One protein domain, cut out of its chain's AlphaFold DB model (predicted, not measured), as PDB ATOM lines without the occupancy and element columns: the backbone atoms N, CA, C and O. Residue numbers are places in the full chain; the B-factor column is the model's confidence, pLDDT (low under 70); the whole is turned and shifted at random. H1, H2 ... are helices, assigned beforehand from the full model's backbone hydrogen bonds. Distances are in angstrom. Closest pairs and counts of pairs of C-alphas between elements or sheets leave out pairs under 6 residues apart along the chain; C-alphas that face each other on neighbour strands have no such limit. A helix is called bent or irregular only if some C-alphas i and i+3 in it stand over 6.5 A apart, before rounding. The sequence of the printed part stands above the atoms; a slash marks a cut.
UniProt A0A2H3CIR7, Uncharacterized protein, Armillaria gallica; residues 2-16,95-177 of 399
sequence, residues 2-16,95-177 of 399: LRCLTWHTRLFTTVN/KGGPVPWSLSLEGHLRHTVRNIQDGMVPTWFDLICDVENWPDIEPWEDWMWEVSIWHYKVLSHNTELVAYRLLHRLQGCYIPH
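What this domain is: This is residues 2 to 16 and 95 to 177 of the 399 residues of an uncharacterized protein of Armillaria gallica (UniProt A0A2H3CIR7). Look first for one long, straight helix, H4, which makes the longest axis; three shorter helices gather about its first part, and the rest of it sticks out as an arm, with residues 155 to 163 standing free. H2 crosses the beginning of H4, H1 packs on H2 with no contact to H4, and the small H3 packs on H4 a little further along. The printed part has 98 residues with four named helices, in the order H1, H2, H3, H4, and no named strand; the class is all helix. The whole is loose, with a radius of gyration of the C-alphas of 17.0 A, and spans 49 by 33 by 28 A.

How they stand to each other: Start at residues 2 to 13, H1, and compare them with residues 103 to 117, H2: the two touch, their closest C-alphas being those of Thr 9 and Val 113, 7.4 A apart. They run opposite ways at a shallow tilt of 31 degrees. Residues 105 to 109 of H2 alone touch H4, residues 142 to 170, which meets them with its residues 142 to 146 alone; the closest C-alphas are those of Leu 109 and Trp 143, 5.5 A apart. These lines are only just about perpendicular, at 70.4 degrees. Next come residues 124 to 129, H3, close to H2 but not clearly touching it: the closest C-alphas, of Ile 116 and Trp 124, are 7.7 A apart. H3 touches H4 at residues 147 to 151 of H4 alone, with the C-alphas of Ile 128 and Ser 148 closest at 6.2 A, and runs the same way at a steep tilt of 50 degrees. H1 is apart from H3 and from H4. The packing is mostly crossed, only just: 1 of 3 touching pairs is at a shallow tilt. In H2, H3 and H4 every O i to N i+4 pair is within hydrogen-bond range; in H1, 5 of 8 are.

Where its parts are: Find C-alpha 2 at (-33.153, -53.922, 48.108), where H1 begins; it is 16.9 A long and neither bent nor irregular, but only just: C-alphas 7 and 10 are 6.2 A apart. H2 begins at C-alpha 103, at (-50.243, -34.170, 38.631), and is 21.0 A long. H3 has six residues. H4 runs 41.7 A to C-alpha 170 at (-55.454, -75.464, 55.691).

The domain as a whole: The two C-alphas farthest apart are those of Pro 139 and Cys 173, 50.6 A. Residues 17 to 94 are not printed, and C-alphas 16 and 95 are 31.7 A apart across this cut. The link from H3 to H4, residues 130 to 141, is long; that from H2 to H3 is short. Residues 169 to 174 also stand free. The model's pLDDT is under 70 at residues 2 to 16, 95 and 172 to 177; its mean over H1 is 34.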
ATOM      1  N   LEU A   2     -33.461 -54.406  49.474       24.31
ATOM      2  CA  LEU A   2     -33.153 -53.922  48.108       24.31
ATOM      3  C   LEU A   2     -33.881 -54.675  46.973       24.31
ATOM      4  O   LEU A   2     -34.386 -54.049  46.051       24.31
ATOM      5  N   ARG A   3     -34.019 -56.010  47.059       28.64
ATOM      6  CA  ARG A   3     -34.766 -56.808  46.061       28.64
ATOM      7  C   ARG A   3     -36.274 -56.523  46.044       28.64
ATOM      8  O   ARG A   3     -36.872 -56.576  44.979       28.64
ATOM      9  N   CYS A   4     -36.868 -56.174  47.189       30.33
ATOM     10  CA  CYS A   4     -38.274 -55.758  47.277       30.33
ATOM     11  C   CYS A   4     -38.462 -54.395  46.582       30.33
ATOM     12  O   CYS A   4     -39.391 -54.196  45.805       30.33
ATOM     13  N   LEU A   5     -37.493 -53.489  46.760       30.98
ATOM     14  CA  LEU A   5     -37.462 -52.174  46.113       30.98
ATOM     15  C   LEU A   5     -37.296 -52.262  44.589       30.98
ATOM     16  O   LEU A   5     -38.012 -51.572  43.865       30.98
ATOM     17  N   THR A   6     -36.424 -53.138  44.077       33.56
ATOM     18  CA  THR A   6     -36.257 -53.347  42.623       33.56
ATOM     19  C   THR A   6     -37.490 -53.989  41.977       33.56
ATOM     20  O   THR A   6     -37.815 -53.684  40.829       33.56
ATOM     21  N   TRP A   7     -38.191 -54.863  42.710       38.75
ATOM     22  CA  TRP A   7     -39.389 -55.555  42.227       38.75
ATOM     23  C   TRP A   7     -40.587 -54.600  42.097       38.75
ATOM     24  O   TRP A   7     -41.301 -54.629  41.096       38.75
ATOM     25  N   HIS A   8     -40.753 -53.670  43.042       44.12
ATOM     26  CA  HIS A   8     -41.931 -52.799  43.094       44.12
ATOM     27  C   HIS A   8     -41.774 -51.436  42.408       44.12
ATOM     28  O   HIS A   8     -42.764 -50.847  41.986       44.12
ATOM     29  N   THR A   9     -40.559 -50.929  42.204       35.75
ATOM     30  CA  THR A   9     -40.389 -49.659  41.475       35.75
ATOM     31  C   THR A   9     -40.569 -49.784  39.958       35.75
ATOM     32  O   THR A   9     -40.978 -48.818  39.313       35.75
ATOM     33  N   ARG A  10     -40.409 -50.986  39.380       39.03
ATOM     34  CA  ARG A  10     -40.800 -51.256  37.982       39.03
ATOM     35  C   ARG A  10     -42.318 -51.146  37.740       39.03
ATOM     36  O   ARG A  10     -42.728 -50.835  36.621       39.03
ATOM     37  N   LEU A  11     -43.144 -51.324  38.781       37.94
ATOM     38  CA  LEU A  11     -44.595 -51.081  38.725       37.94
ATOM     39  C   LEU A  11     -44.927 -49.585  38.554       37.94
ATOM     40  O   LEU A  11     -45.898 -49.258  37.877       37.94
ATOM     41  N   PHE A  12     -44.113 -48.677  39.107       33.31
ATOM     42  CA  PHE A  12     -44.335 -47.225  39.018       33.31
ATOM     43  C   PHE A  12     -43.852 -46.610  37.696       33.31
ATOM     44  O   PHE A  12     -44.464 -45.673  37.182       33.31
ATOM     45  N   THR A  13     -42.760 -47.114  37.116       31.97
ATOM     46  CA  THR A  13     -42.138 -46.499  35.928       31.97
ATOM     47  C   THR A  13     -42.904 -46.732  34.631       31.97
ATOM     48  O   THR A  13     -42.719 -45.982  33.676       31.97
ATOM     49  N   THR A  14     -43.779 -47.737  34.581       36.56
ATOM     50  CA  THR A  14     -44.297 -48.262  33.308       36.56
ATOM     51  C   THR A  14     -45.795 -48.014  33.105       36.56
ATOM     52  O   THR A  14     -46.466 -48.702  32.338       36.56
ATOM     53  N   VAL A  15     -46.326 -46.969  33.751       33.66
ATOM     54  CA  VAL A  15     -47.690 -46.475  33.528       33.66
ATOM     55  C   VAL A  15     -47.644 -45.154  32.741       33.66
ATOM     56  O   VAL A  15     -47.418 -44.073  33.288       33.66
ATOM     57  N   ASN A  16     -47.911 -45.285  31.434       34.75
ATOM     58  CA  ASN A  16     -48.305 -44.257  30.455       34.75
ATOM     59  C   ASN A  16     -47.305 -43.124  30.131       34.75
ATOM     60  O   ASN A  16     -47.407 -42.012  30.636       34.75
ATOM     61  N   LYS A  95     -53.909 -33.575  58.346       69.25
ATOM     62  CA  LYS A  95     -54.465 -32.566  59.280       69.25
ATOM     63  C   LYS A  95     -55.304 -31.476  58.569       69.25
ATOM     64  O   LYS A  95     -56.097 -30.808  59.222       69.25
ATOM     65  N   GLY A  96     -55.159 -31.313  57.249       73.50
ATOM     66  CA  GLY A  96     -55.894 -30.357  56.408       73.50
ATOM     67  C   GLY A  96     -57.075 -30.923  55.605       73.50
ATOM     68  O   GLY A  96     -57.581 -30.230  54.726       73.50
ATOM     69  N   GLY A  97     -57.517 -32.158  55.867       75.19
ATOM     70  CA  GLY A  97     -58.573 -32.814  55.090       75.19
ATOM     71  C   GLY A  97     -58.047 -33.597  53.875       75.19
ATOM     72  O   GLY A  97     -56.839 -33.812  53.752       75.19
ATOM     73  N   PRO A  98     -58.943 -34.075  52.989       71.88
ATOM     74  CA  PRO A  98     -58.561 -34.892  51.844       71.88
ATOM     75  C   PRO A  98     -57.712 -34.075  50.867       71.88
ATOM     76  O   PRO A  98     -58.222 -33.159  50.225       71.88
ATOM     77  N   VAL A  99     -56.431 -34.417  50.724       73.31
ATOM     78  CA  VAL A  99     -55.560 -33.809  49.705       73.31
ATOM     79  C   VAL A  99     -55.859 -34.470  48.356       73.31
ATOM     80  O   VAL A  99     -55.518 -35.647  48.177       73.31
ATOM     81  N   PRO A 100     -56.491 -33.772  47.392       79.75
ATOM     82  CA  PRO A 100     -56.826 -34.365  46.108       79.75
ATOM     83  C   PRO A 100     -55.560 -34.796  45.370       79.75
ATOM     84  O   PRO A 100     -54.506 -34.159  45.445       79.75
ATOM     85  N   TRP A 101     -55.666 -35.894  44.628       82.94
ATOM     86  CA  TRP A 101     -54.574 -36.333  43.777       82.94
ATOM     87  C   TRP A 101     -54.295 -35.282  42.694       82.94
ATOM     88  O   TRP A 101     -55.189 -34.928  41.925       82.94
ATOM     89  N   SER A 102     -53.057 -34.793  42.604       84.75
ATOM     90  CA  SER A 102     -52.643 -33.805  41.602       84.75
ATOM     91  C   SER A 102     -51.492 -34.333  40.744       84.75
ATOM     92  O   SER A 102     -50.702 -35.172  41.176       84.75
ATOM     93  N   LEU A 103     -51.370 -33.827  39.511       84.12
ATOM     94  CA  LEU A 103     -50.243 -34.170  38.631       84.12
ATOM     95  C   LEU A 103     -48.894 -33.719  39.210       84.12
ATOM     96  O   LEU A 103     -47.887 -34.376  38.966       84.12
ATOM     97  N   SER A 104     -48.883 -32.625  39.981       86.50
ATOM     98  CA  SER A 104     -47.687 -32.141  40.679       86.50
ATOM     99  C   SER A 104     -47.210 -33.161  41.711       86.50
ATOM    100  O   SER A 104     -46.051 -33.567  41.696       86.50
ATOM    101  N   LEU A 105     -48.134 -33.664  42.536       84.75
ATOM    102  CA  LEU A 105     -47.833 -34.670  43.547       84.75
ATOM    103  C   LEU A 105     -47.366 -35.996  42.937       84.75
ATOM    104  O   LEU A 105     -46.396 -36.575  43.412       84.75
ATOM    105  N   GLU A 106     -48.007 -36.449  41.857       86.00
ATOM    106  CA  GLU A 106     -47.547 -37.622  41.099       86.00
ATOM    107  C   GLU A 106     -46.139 -37.402  40.518       86.00
ATOM    108  O   GLU A 106     -45.294 -38.295  40.548       86.00
ATOM    109  N   GLY A 107     -45.860 -36.198  40.010       88.44
ATOM    110  CA  GLY A 107     -44.534 -35.813  39.532       88.44
ATOM    111  C   GLY A 107     -43.473 -35.881  40.631       88.44
ATOM    112  O   GLY A 107     -42.425 -36.492  40.422       88.44
ATOM    113  N   HIS A 108     -43.765 -35.314  41.806       86.81
ATOM    114  CA  HIS A 108     -42.889 -35.373  42.977       86.81
ATOM    115  C   HIS A 108     -42.664 -36.810  43.446       86.81
ATOM    116  O   HIS A 108     -41.516 -37.220  43.580       86.81
ATOM    117  N   LEU A 109     -43.727 -37.608  43.597       84.62
ATOM    118  CA  LEU A 109     -43.614 -39.012  43.996       84.62
ATOM    119  C   LEU A 109     -42.715 -39.791  43.028       84.62
ATOM    120  O   LEU A 109     -41.785 -40.471  43.459       84.62
ATOM    121  N   ARG A 110     -42.927 -39.653  41.713       85.56
ATOM    122  CA  ARG A 110     -42.084 -40.305  40.697       85.56
ATOM    123  C   ARG A 110     -40.630 -39.847  40.760       85.56
ATOM    124  O   ARG A 110     -39.737 -40.675  40.602       85.56
ATOM    125  N   HIS A 111     -40.390 -38.549  40.936       87.38
ATOM    126  CA  HIS A 111     -39.038 -38.005  41.037       87.38
ATOM    127  C   HIS A 111     -38.321 -38.546  42.276       87.38
ATOM    128  O   HIS A 111     -37.213 -39.062  42.159       87.38
ATOM    129  N   THR A 112     -38.980 -38.536  43.434       82.75
ATOM    130  CA  THR A 112     -38.413 -39.054  44.680       82.75
ATOM    131  C   THR A 112     -38.159 -40.554  44.619       82.75
ATOM    132  O   THR A 112     -37.087 -41.002  45.018       82.75
ATOM    133  N   VAL A 113     -39.086 -41.338  44.056       80.44
ATOM    134  CA  VAL A 113     -38.877 -42.778  43.843       80.44
ATOM    135  C   VAL A 113     -37.622 -43.025  43.002       80.44
ATOM    136  O   VAL A 113     -36.816 -43.872  43.378       80.44
ATOM    137  N   ARG A 114     -37.406 -42.261  41.922       85.44
ATOM    138  CA  ARG A 114     -36.174 -42.357  41.117       85.44
ATOM    139  C   ARG A 114     -34.932 -41.983  41.918       85.44
ATOM    140  O   ARG A 114     -33.973 -42.739  41.911       85.44
ATOM    141  N   ASN A 115     -34.970 -40.885  42.669       85.12
ATOM    142  CA  ASN A 115     -33.834 -40.467  43.492       85.12
ATOM    143  C   ASN A 115     -33.453 -41.533  44.537       85.12
ATOM    144  O   ASN A 115     -32.268 -41.744  44.787       85.12
ATOM    145  N   ILE A 116     -34.436 -42.232  45.119       78.50
ATOM    146  CA  ILE A 116     -34.192 -43.370  46.019       78.50
ATOM    147  C   ILE A 116     -33.565 -44.544  45.251       78.50
ATOM    148  O   ILE A 116     -32.615 -45.152  45.736       78.50
ATOM    149  N   GLN A 117     -34.069 -44.866  44.054       78.00
ATOM    150  CA  GLN A 117     -33.503 -45.935  43.217       78.00
ATOM    151  C   GLN A 117     -32.050 -45.661  42.815       78.00
ATOM    152  O   GLN A 117     -31.243 -46.589  42.795       78.00
ATOM    153  N   ASP A 118     -31.725 -44.402  42.531       86.88
ATOM    154  CA  ASP A 118     -30.388 -43.957  42.136       86.88
ATOM    155  C   ASP A 118     -29.440 -43.796  43.343       86.88
ATOM    156  O   ASP A 118     -28.274 -43.443  43.173       86.88
ATOM    157  N   GLY A 119     -29.924 -44.042  44.570       87.06
ATOM    158  CA  GLY A 119     -29.154 -43.897  45.811       87.06
ATOM    159  C   GLY A 119     -28.827 -42.447  46.185       87.06
ATOM    160  O   GLY A 119     -27.983 -42.214  47.046       87.06
ATOM    161  N   MET A 120     -29.479 -41.470  45.545       86.56
ATOM    162  CA  MET A 120     -29.253 -40.032  45.760       86.56
ATOM    163  C   MET A 120     -29.856 -39.532  47.071       86.56
ATOM    164  O   MET A 120     -29.426 -38.521  47.621       86.56
ATOM    165  N   VAL A 121     -30.872 -40.232  47.563       78.81
ATOM    166  CA  VAL A 121     -31.516 -39.965  48.845       78.81
ATOM    167  C   VAL A 121     -31.403 -41.250  49.662       78.81
ATOM    168  O   VAL A 121     -31.625 -42.322  49.086       78.81
ATOM    169  N   PRO A 122     -31.065 -41.183  50.970       74.00
ATOM    170  CA  PRO A 122     -31.139 -42.343  51.846       74.00
ATOM    171  C   PRO A 122     -32.468 -43.060  51.644       74.00
ATOM    172  O   PRO A 122     -33.484 -42.418  51.354       74.00
ATOM    173  N   THR A 123     -32.470 -44.382  51.769       71.19
ATOM    174  CA  THR A 123     -33.682 -45.189  51.693       71.19
ATOM    175  C   THR A 123     -34.631 -44.735  52.795       71.19
ATOM    176  O   THR A 123     -34.611 -45.253  53.901       71.19
ATOM    177  N   TRP A 124     -35.493 -43.761  52.486       72.06
ATOM    178  CA  TRP A 124     -36.539 -43.268  53.386       72.06
ATOM    179  C   TRP A 124     -37.426 -44.404  53.877       72.06
ATOM    180  O   TRP A 124     -38.027 -44.290  54.931       72.06
ATOM    181  N   PHE A 125     -37.469 -45.518  53.147       70.44
ATOM    182  CA  PHE A 125     -38.053 -46.765  53.609       70.44
ATOM    183  C   PHE A 125     -37.485 -47.233  54.946       70.44
ATOM    184  O   PHE A 125     -38.279 -47.614  55.787       70.44
ATOM    185  N   ASP A 126     -36.177 -47.156  55.181       78.38
ATOM    186  CA  ASP A 126     -35.586 -47.561  56.460       78.38
ATOM    187  C   ASP A 126     -36.075 -46.644  57.587       78.38
ATOM    188  O   ASP A 126     -36.491 -47.125  58.635       78.38
ATOM    189  N   LEU A 127     -36.150 -45.333  57.325       74.25
ATOM    190  CA  LEU A 127     -36.662 -44.357  58.289       74.25
ATOM    191  C   LEU A 127     -38.173 -44.512  58.539       74.25
ATOM    192  O   LEU A 127     -38.636 -44.356  59.658       74.25
ATOM    193  N   ILE A 128     -38.953 -44.831  57.504       70.50
ATOM    194  CA  ILE A 128     -40.408 -45.028  57.582       70.50
ATOM    195  C   ILE A 128     -40.756 -46.411  58.159       70.50
ATOM    196  O   ILE A 128     -41.828 -46.586  58.732       70.50
ATOM    197  N   CYS A 129     -39.884 -47.411  58.038       71.19
ATOM    198  CA  CYS A 129     -40.070 -48.709  58.692       71.19
ATOM    199  C   CYS A 129     -39.803 -48.633  60.196       71.19
ATOM    200  O   CYS A 129     -40.379 -49.413  60.952       71.19
ATOM    201  N   ASP A 130     -38.936 -47.716  60.615       79.31
ATOM    202  CA  ASP A 130     -38.525 -47.560  62.001       79.31
ATOM    203  C   ASP A 130     -39.498 -46.659  62.767       79.31
ATOM    204  O   ASP A 130     -39.241 -45.480  62.992       79.31
ATOM    205  N   VAL A 131     -40.651 -47.227  63.134       74.38
ATOM    206  CA  VAL A 131     -41.734 -46.518  63.840       74.38
ATOM    207  C   VAL A 131     -41.246 -45.853  65.133       74.38
ATOM    208  O   VAL A 131     -41.789 -44.826  65.531       74.38
ATOM    209  N   GLU A 132     -40.213 -46.406  65.774       80.38
ATOM    210  CA  GLU A 132     -39.626 -45.861  67.003       80.38
ATOM    211  C   GLU A 132     -38.782 -44.608  66.740       80.38
ATOM    212  O   GLU A 132     -38.720 -43.722  67.592       80.38
ATOM    213  N   ASN A 133     -38.187 -44.503  65.549       80.56
ATOM    214  CA  ASN A 133     -37.338 -43.386  65.137       80.56
ATOM    215  C   ASN A 133     -37.986 -42.501  64.062       80.56
ATOM    216  O   ASN A 133     -37.284 -41.808  63.316       80.56
ATOM    217  N   TRP A 134     -39.321 -42.496  63.966       78.38
ATOM    218  CA  TRP A 134     -40.010 -41.588  63.054       78.38
ATOM    219  C   TRP A 134     -39.697 -40.134  63.416       78.38
ATOM    220  O   TRP A 134     -39.891 -39.734  64.568       78.38
ATOM    221  N   PRO A 135     -39.238 -39.313  62.452       74.69
ATOM    222  CA  PRO A 135     -39.137 -37.885  62.686       74.69
ATOM    223  C   PRO A 135     -40.531 -37.340  62.991       74.69
ATOM    224  O   PRO A 135     -41.526 -37.878  62.486       74.69
ATOM    225  N   ASP A 136     -40.589 -36.255  63.769       77.94
ATOM    226  CA  ASP A 136     -41.843 -35.563  64.047       77.94
ATOM    227  C   ASP A 136     -42.663 -35.420  62.759       77.94
ATOM    228  O   ASP A 136     -42.153 -35.108  61.681       77.94
ATOM    229  N   ILE A 137     -43.952 -35.717  62.876       70.50
ATOM    230  CA  ILE A 137     -44.877 -35.842  61.745       70.50
ATOM    231  C   ILE A 137     -45.163 -34.472  61.092       70.50
ATOM    232  O   ILE A 137     -45.627 -34.373  59.958       70.50
ATOM    233  N   GLU A 138     -44.889 -33.387  61.814       74.12
ATOM    234  CA  GLU A 138     -45.227 -32.017  61.431       74.12
ATOM    235  C   GLU A 138     -44.496 -31.485  60.176       74.12
ATOM    236  O   GLU A 138     -45.149 -30.818  59.374       74.12
ATOM    237  N   PRO A 139     -43.210 -31.803  59.923       76.31
ATOM    238  CA  PRO A 139     -42.519 -31.465  58.670       76.31
ATOM    239  C   PRO A 139     -42.762 -32.413  57.482       76.31
ATOM    240  O   PRO A 139     -42.074 -32.279  56.471       76.31
ATOM    241  N   TRP A 140     -43.675 -33.385  57.558       82.06
ATOM    242  CA  TRP A 140     -43.839 -34.341  56.458       82.06
ATOM    243  C   TRP A 140     -44.442 -33.683  55.214       82.06
ATOM    244  O   TRP A 140     -45.568 -33.185  55.235       82.06
ATOM    245  N   GLU A 141     -43.717 -33.752  54.100       81.62
ATOM    246  CA  GLU A 141     -44.236 -33.368  52.790       81.62
ATOM    247  C   GLU A 141     -45.260 -34.398  52.282       81.62
ATOM    248  O   GLU A 141     -45.207 -35.583  52.624       81.62
ATOM    249  N   ASP A 142     -46.175 -33.977  51.404       80.12
ATOM    250  CA  ASP A 142     -47.249 -34.833  50.873       80.12
ATOM    251  C   ASP A 142     -46.739 -36.161  50.284       80.12
ATOM    252  O   ASP A 142     -47.372 -37.203  50.439       80.12
ATOM    253  N   TRP A 143     -45.581 -36.165  49.616       80.06
ATOM    254  CA  TRP A 143     -45.023 -37.396  49.049       80.06
ATOM    255  C   TRP A 143     -44.514 -38.363  50.129       80.06
ATOM    256  O   TRP A 143     -44.546 -39.573  49.910       80.06
ATOM    257  N   MET A 144     -44.070 -37.863  51.288       82.31
ATOM    258  CA  MET A 144     -43.586 -38.690  52.403       82.31
ATOM    259  C   MET A 144     -44.744 -39.481  53.000       82.31
ATOM    260  O   MET A 144     -44.640 -40.691  53.217       82.31
ATOM    261  N   TRP A 145     -45.890 -38.814  53.153       82.06
ATOM    262  CA  TRP A 145     -47.147 -39.459  53.509       82.06
ATOM    263  C   TRP A 145     -47.530 -40.550  52.519       82.06
ATOM    264  O   TRP A 145     -47.881 -41.653  52.931       82.06
ATOM    265  N   GLU A 146     -47.408 -40.291  51.218       81.94
ATOM    266  CA  GLU A 146     -47.720 -41.291  50.196       81.94
ATOM    267  C   GLU A 146     -46.799 -42.507  50.252       81.94
ATOM    268  O   GLU A 146     -47.280 -43.634  50.132       81.94
ATOM    269  N   VAL A 147     -45.498 -42.308  50.473       79.88
ATOM    270  CA  VAL A 147     -44.543 -43.414  50.624       79.88
ATOM    271  C   VAL A 147     -44.862 -44.234  51.876       79.88
ATOM    272  O   VAL A 147     -44.864 -45.462  51.801       79.88
ATOM    273  N   SER A 148     -45.203 -43.591  52.996       81.06
ATOM    274  CA  SER A 148     -45.599 -44.279  54.232       81.06
ATOM    275  C   SER A 148     -46.913 -45.048  54.093       81.06
ATOM    276  O   SER A 148     -46.977 -46.241  54.399       81.06
ATOM    277  N   ILE A 149     -47.948 -44.423  53.522       80.25
ATOM    278  CA  ILE A 149     -49.224 -45.084  53.227       80.25
ATOM    279  C   ILE A 149     -49.003 -46.260  52.273       80.25
ATOM    280  O   ILE A 149     -49.597 -47.326  52.451       80.25
ATOM    281  N   TRP A 150     -48.167 -46.088  51.249       78.38
ATOM    282  CA  TRP A 150     -47.833 -47.158  50.318       78.38
ATOM    283  C   TRP A 150     -47.115 -48.305  51.024       78.38
ATOM    284  O   TRP A 150     -47.508 -49.456  50.848       78.38
ATOM    285  N   HIS A 151     -46.132 -48.001  51.870       80.19
ATOM    286  CA  HIS A 151     -45.419 -48.996  52.658       80.19
ATOM    287  C   HIS A 151     -46.379 -49.803  53.541       80.19
ATOM    288  O   HIS A 151     -46.396 -51.032  53.474       80.19
ATOM    289  N   TYR A 152     -47.268 -49.122  54.268       80.19
ATOM    290  CA  TYR A 152     -48.311 -49.769  55.060       80.19
ATOM    291  C   TYR A 152     -49.221 -50.656  54.196       80.19
ATOM    292  O   TYR A 152     -49.488 -51.804  54.544       80.19
ATOM    293  N   LYS A 153     -49.656 -50.174  53.022       78.12
ATOM    294  CA  LYS A 153     -50.472 -50.965  52.084       78.12
ATOM    295  C   LYS A 153     -49.737 -52.208  51.573       78.12
ATOM    296  O   LYS A 153     -50.378 -53.244  51.419       78.12
ATOM    297  N   VAL A 154     -48.433 -52.118  51.307       76.56
ATOM    298  CA  VAL A 154     -47.602 -53.259  50.892       76.56
ATOM    299  C   VAL A 154     -47.459 -54.265  52.029       76.56
ATOM    300  O   VAL A 154     -47.623 -55.460  51.793       76.56
ATOM    301  N   LEU A 155     -47.229 -53.805  53.261       78.94
ATOM    302  CA  LEU A 155     -47.218 -54.674  54.438       78.94
ATOM    303  C   LEU A 155     -48.559 -55.395  54.605       78.94
ATOM    304  O   LEU A 155     -48.580 -56.622  54.656       78.94
ATOM    305  N   SER A 156     -49.682 -54.667  54.580       78.44
ATOM    306  CA  SER A 156     -51.016 -55.274  54.646       78.44
ATOM    307  C   SER A 156     -51.263 -56.258  53.502       78.44
ATOM    308  O   SER A 156     -51.876 -57.297  53.723       78.44
ATOM    309  N   HIS A 157     -50.789 -55.959  52.287       77.25
ATOM    310  CA  HIS A 157     -50.901 -56.864  51.144       77.25
ATOM    311  C   HIS A 157     -50.111 -58.157  51.354       77.25
ATOM    312  O   HIS A 157     -50.628 -59.235  51.080       77.25
ATOM    313  N   ASN A 158     -48.880 -58.067  51.858       78.62
ATOM    314  CA  ASN A 158     -48.065 -59.242  52.147       78.62
ATOM    315  C   ASN A 158     -48.703 -60.095  53.246       78.62
ATOM    316  O   ASN A 158     -48.785 -61.310  53.093       78.62
ATOM    317  N   THR A 159     -49.218 -59.472  54.306       79.25
ATOM    318  CA  THR A 159     -49.963 -60.171  55.360       79.25
ATOM    319  C   THR A 159     -51.211 -60.854  54.803       79.25
ATOM    320  O   THR A 159     -51.424 -62.041  55.046       79.25
ATOM    321  N   GLU A 160     -51.995 -60.147  53.988       77.94
ATOM    322  CA  GLU A 160     -53.167 -60.690  53.296       77.94
ATOM    323  C   GLU A 160     -52.780 -61.882  52.399       77.94
ATOM    324  O   GLU A 160     -53.429 -62.926  52.441       77.94
ATOM    325  N   LEU A 161     -51.679 -61.784  51.649       77.06
ATOM    326  CA  LEU A 161     -51.167 -62.865  50.806       77.06
ATOM    327  C   LEU A 161     -50.742 -64.088  51.630       77.06
ATOM    328  O   LEU A 161     -51.034 -65.219  51.240       77.06
ATOM    329  N   VAL A 162     -50.061 -63.887  52.762       79.12
ATOM    330  CA  VAL A 162     -49.682 -64.979  53.671       79.12
ATOM    331  C   VAL A 162     -50.930 -65.630  54.268       79.12
ATOM    332  O   VAL A 162     -51.004 -66.857  54.287       79.12
ATOM    333  N   ALA A 163     -51.933 -64.845  54.671       75.44
ATOM    334  CA  ALA A 163     -53.205 -65.364  55.166       75.44
ATOM    335  C   ALA A 163     -53.922 -66.210  54.103       75.44
ATOM    336  O   ALA A 163     -54.322 -67.336  54.389       75.44
ATOM    337  N   TYR A 164     -54.010 -65.735  52.857       75.00
ATOM    338  CA  TYR A 164     -54.588 -66.517  51.760       75.00
ATOM    339  C   TYR A 164     -53.803 -67.798  51.471       75.00
ATOM    340  O   TYR A 164     -54.403 -68.854  51.283       75.00
ATOM    341  N   ARG A 165     -52.465 -67.742  51.478       79.25
ATOM    342  CA  ARG A 165     -51.613 -68.934  51.320       79.25
ATOM    343  C   ARG A 165     -51.815 -69.933  52.460       79.25
ATOM    344  O   ARG A 165     -51.828 -71.136  52.213       79.25
ATOM    345  N   LEU A 166     -51.975 -69.456  53.693       77.69
ATOM    346  CA  LEU A 166     -52.248 -70.304  54.851       77.69
ATOM    347  C   LEU A 166     -53.630 -70.953  54.739       77.69
ATOM    348  O   LEU A 166     -53.726 -72.170  54.859       77.69
ATOM    349  N   LEU A 167     -54.672 -70.176  54.430       73.75
ATOM    350  CA  LEU A 167     -56.012 -70.703  54.156       73.75
ATOM    351  C   LEU A 167     -55.972 -71.758  53.044       73.75
ATOM    352  O   LEU A 167     -56.617 -72.793  53.170       73.75
ATOM    353  N   HIS A 168     -55.133 -71.553  52.022       73.50
ATOM    354  CA  HIS A 168     -54.953 -72.511  50.927       73.50
ATOM    355  C   HIS A 168     -54.397 -73.837  51.388       73.50
ATOM    356  O   HIS A 168     -54.824 -74.890  50.926       73.50
ATOM    357  N   ARG A 169     -53.440 -73.800  52.305       76.56
ATOM    358  CA  ARG A 169     -52.878 -75.019  52.878       76.56
ATOM    359  C   ARG A 169     -53.881 -75.703  53.800       76.56
ATOM    360  O   ARG A 169     -54.070 -76.906  53.687       76.56
ATOM    361  N   LEU A 170     -54.541 -74.937  54.672       73.00
ATOM    362  CA  LEU A 170     -55.454 -75.464  55.691       73.00
ATOM    363  C   LEU A 170     -56.742 -76.054  55.105       73.00
ATOM    364  O   LEU A 170     -57.287 -76.998  55.664       73.00
ATOM    365  N   GLN A 171     -57.236 -75.507  53.995       75.12
ATOM    366  CA  GLN A 171     -58.477 -75.957  53.357       75.12
ATOM    367  C   GLN A 171     -58.229 -76.947  52.200       75.12
ATOM    368  O   GLN A 171     -59.178 -77.396  51.557       75.12
ATOM    369  N   GLY A 172     -56.968 -77.323  51.940       67.50
ATOM    370  CA  GLY A 172     -56.580 -78.233  50.859       67.50
ATOM    371  C   GLY A 172     -56.981 -77.724  49.467       67.50
ATOM    372  O   GLY A 172     -56.988 -76.524  49.203       67.50
ATOM    373  N   CYS A 173     -57.377 -78.638  48.572       51.12
ATOM    374  CA  CYS A 173     -57.916 -78.320  47.236       51.12
ATOM    375  C   CYS A 173     -59.286 -77.605  47.270       51.12
ATOM    376  O   CYS A 173     -59.857 -77.325  46.217       51.12
ATOM    377  N   TYR A 174     -59.819 -77.347  48.470       41.69
ATOM    378  CA  TYR A 174     -61.133 -76.773  48.725       41.69
ATOM    379  C   TYR A 174     -61.056 -75.415  49.430       41.69
ATOM    380  O   TYR A 174     -61.993 -75.055  50.145       41.69
ATOM    381  N   ILE A 175     -60.033 -74.583  49.170       41.22
ATOM    382  CA  ILE A 175     -60.453 -73.182  49.045       41.22
ATOM    383  C   ILE A 175     -61.347 -73.161  47.809       41.22
ATOM    384  O   ILE A 175     -60.900 -73.588  46.739       41.22
ATOM    385  N   PRO A 176     -62.573 -72.637  47.884       40.56
ATOM    386  CA  PRO A 176     -63.152 -72.092  46.678       40.56
ATOM    387  C   PRO A 176     -62.088 -71.208  45.999       40.56
ATOM    388  O   PRO A 176     -61.639 -70.218  46.577       40.56
ATOM    389  N   HIS A 177     -61.749 -71.475  44.732       41.53
ATOM    390  CA  HIS A 177     -61.617 -70.338  43.818       41.53
ATOM    391  C   HIS A 177     -62.789 -69.424  44.184       41.53
ATOM    392  O   HIS A 177     -63.920 -69.908  44.180       41.53
TER     393      HIS A 177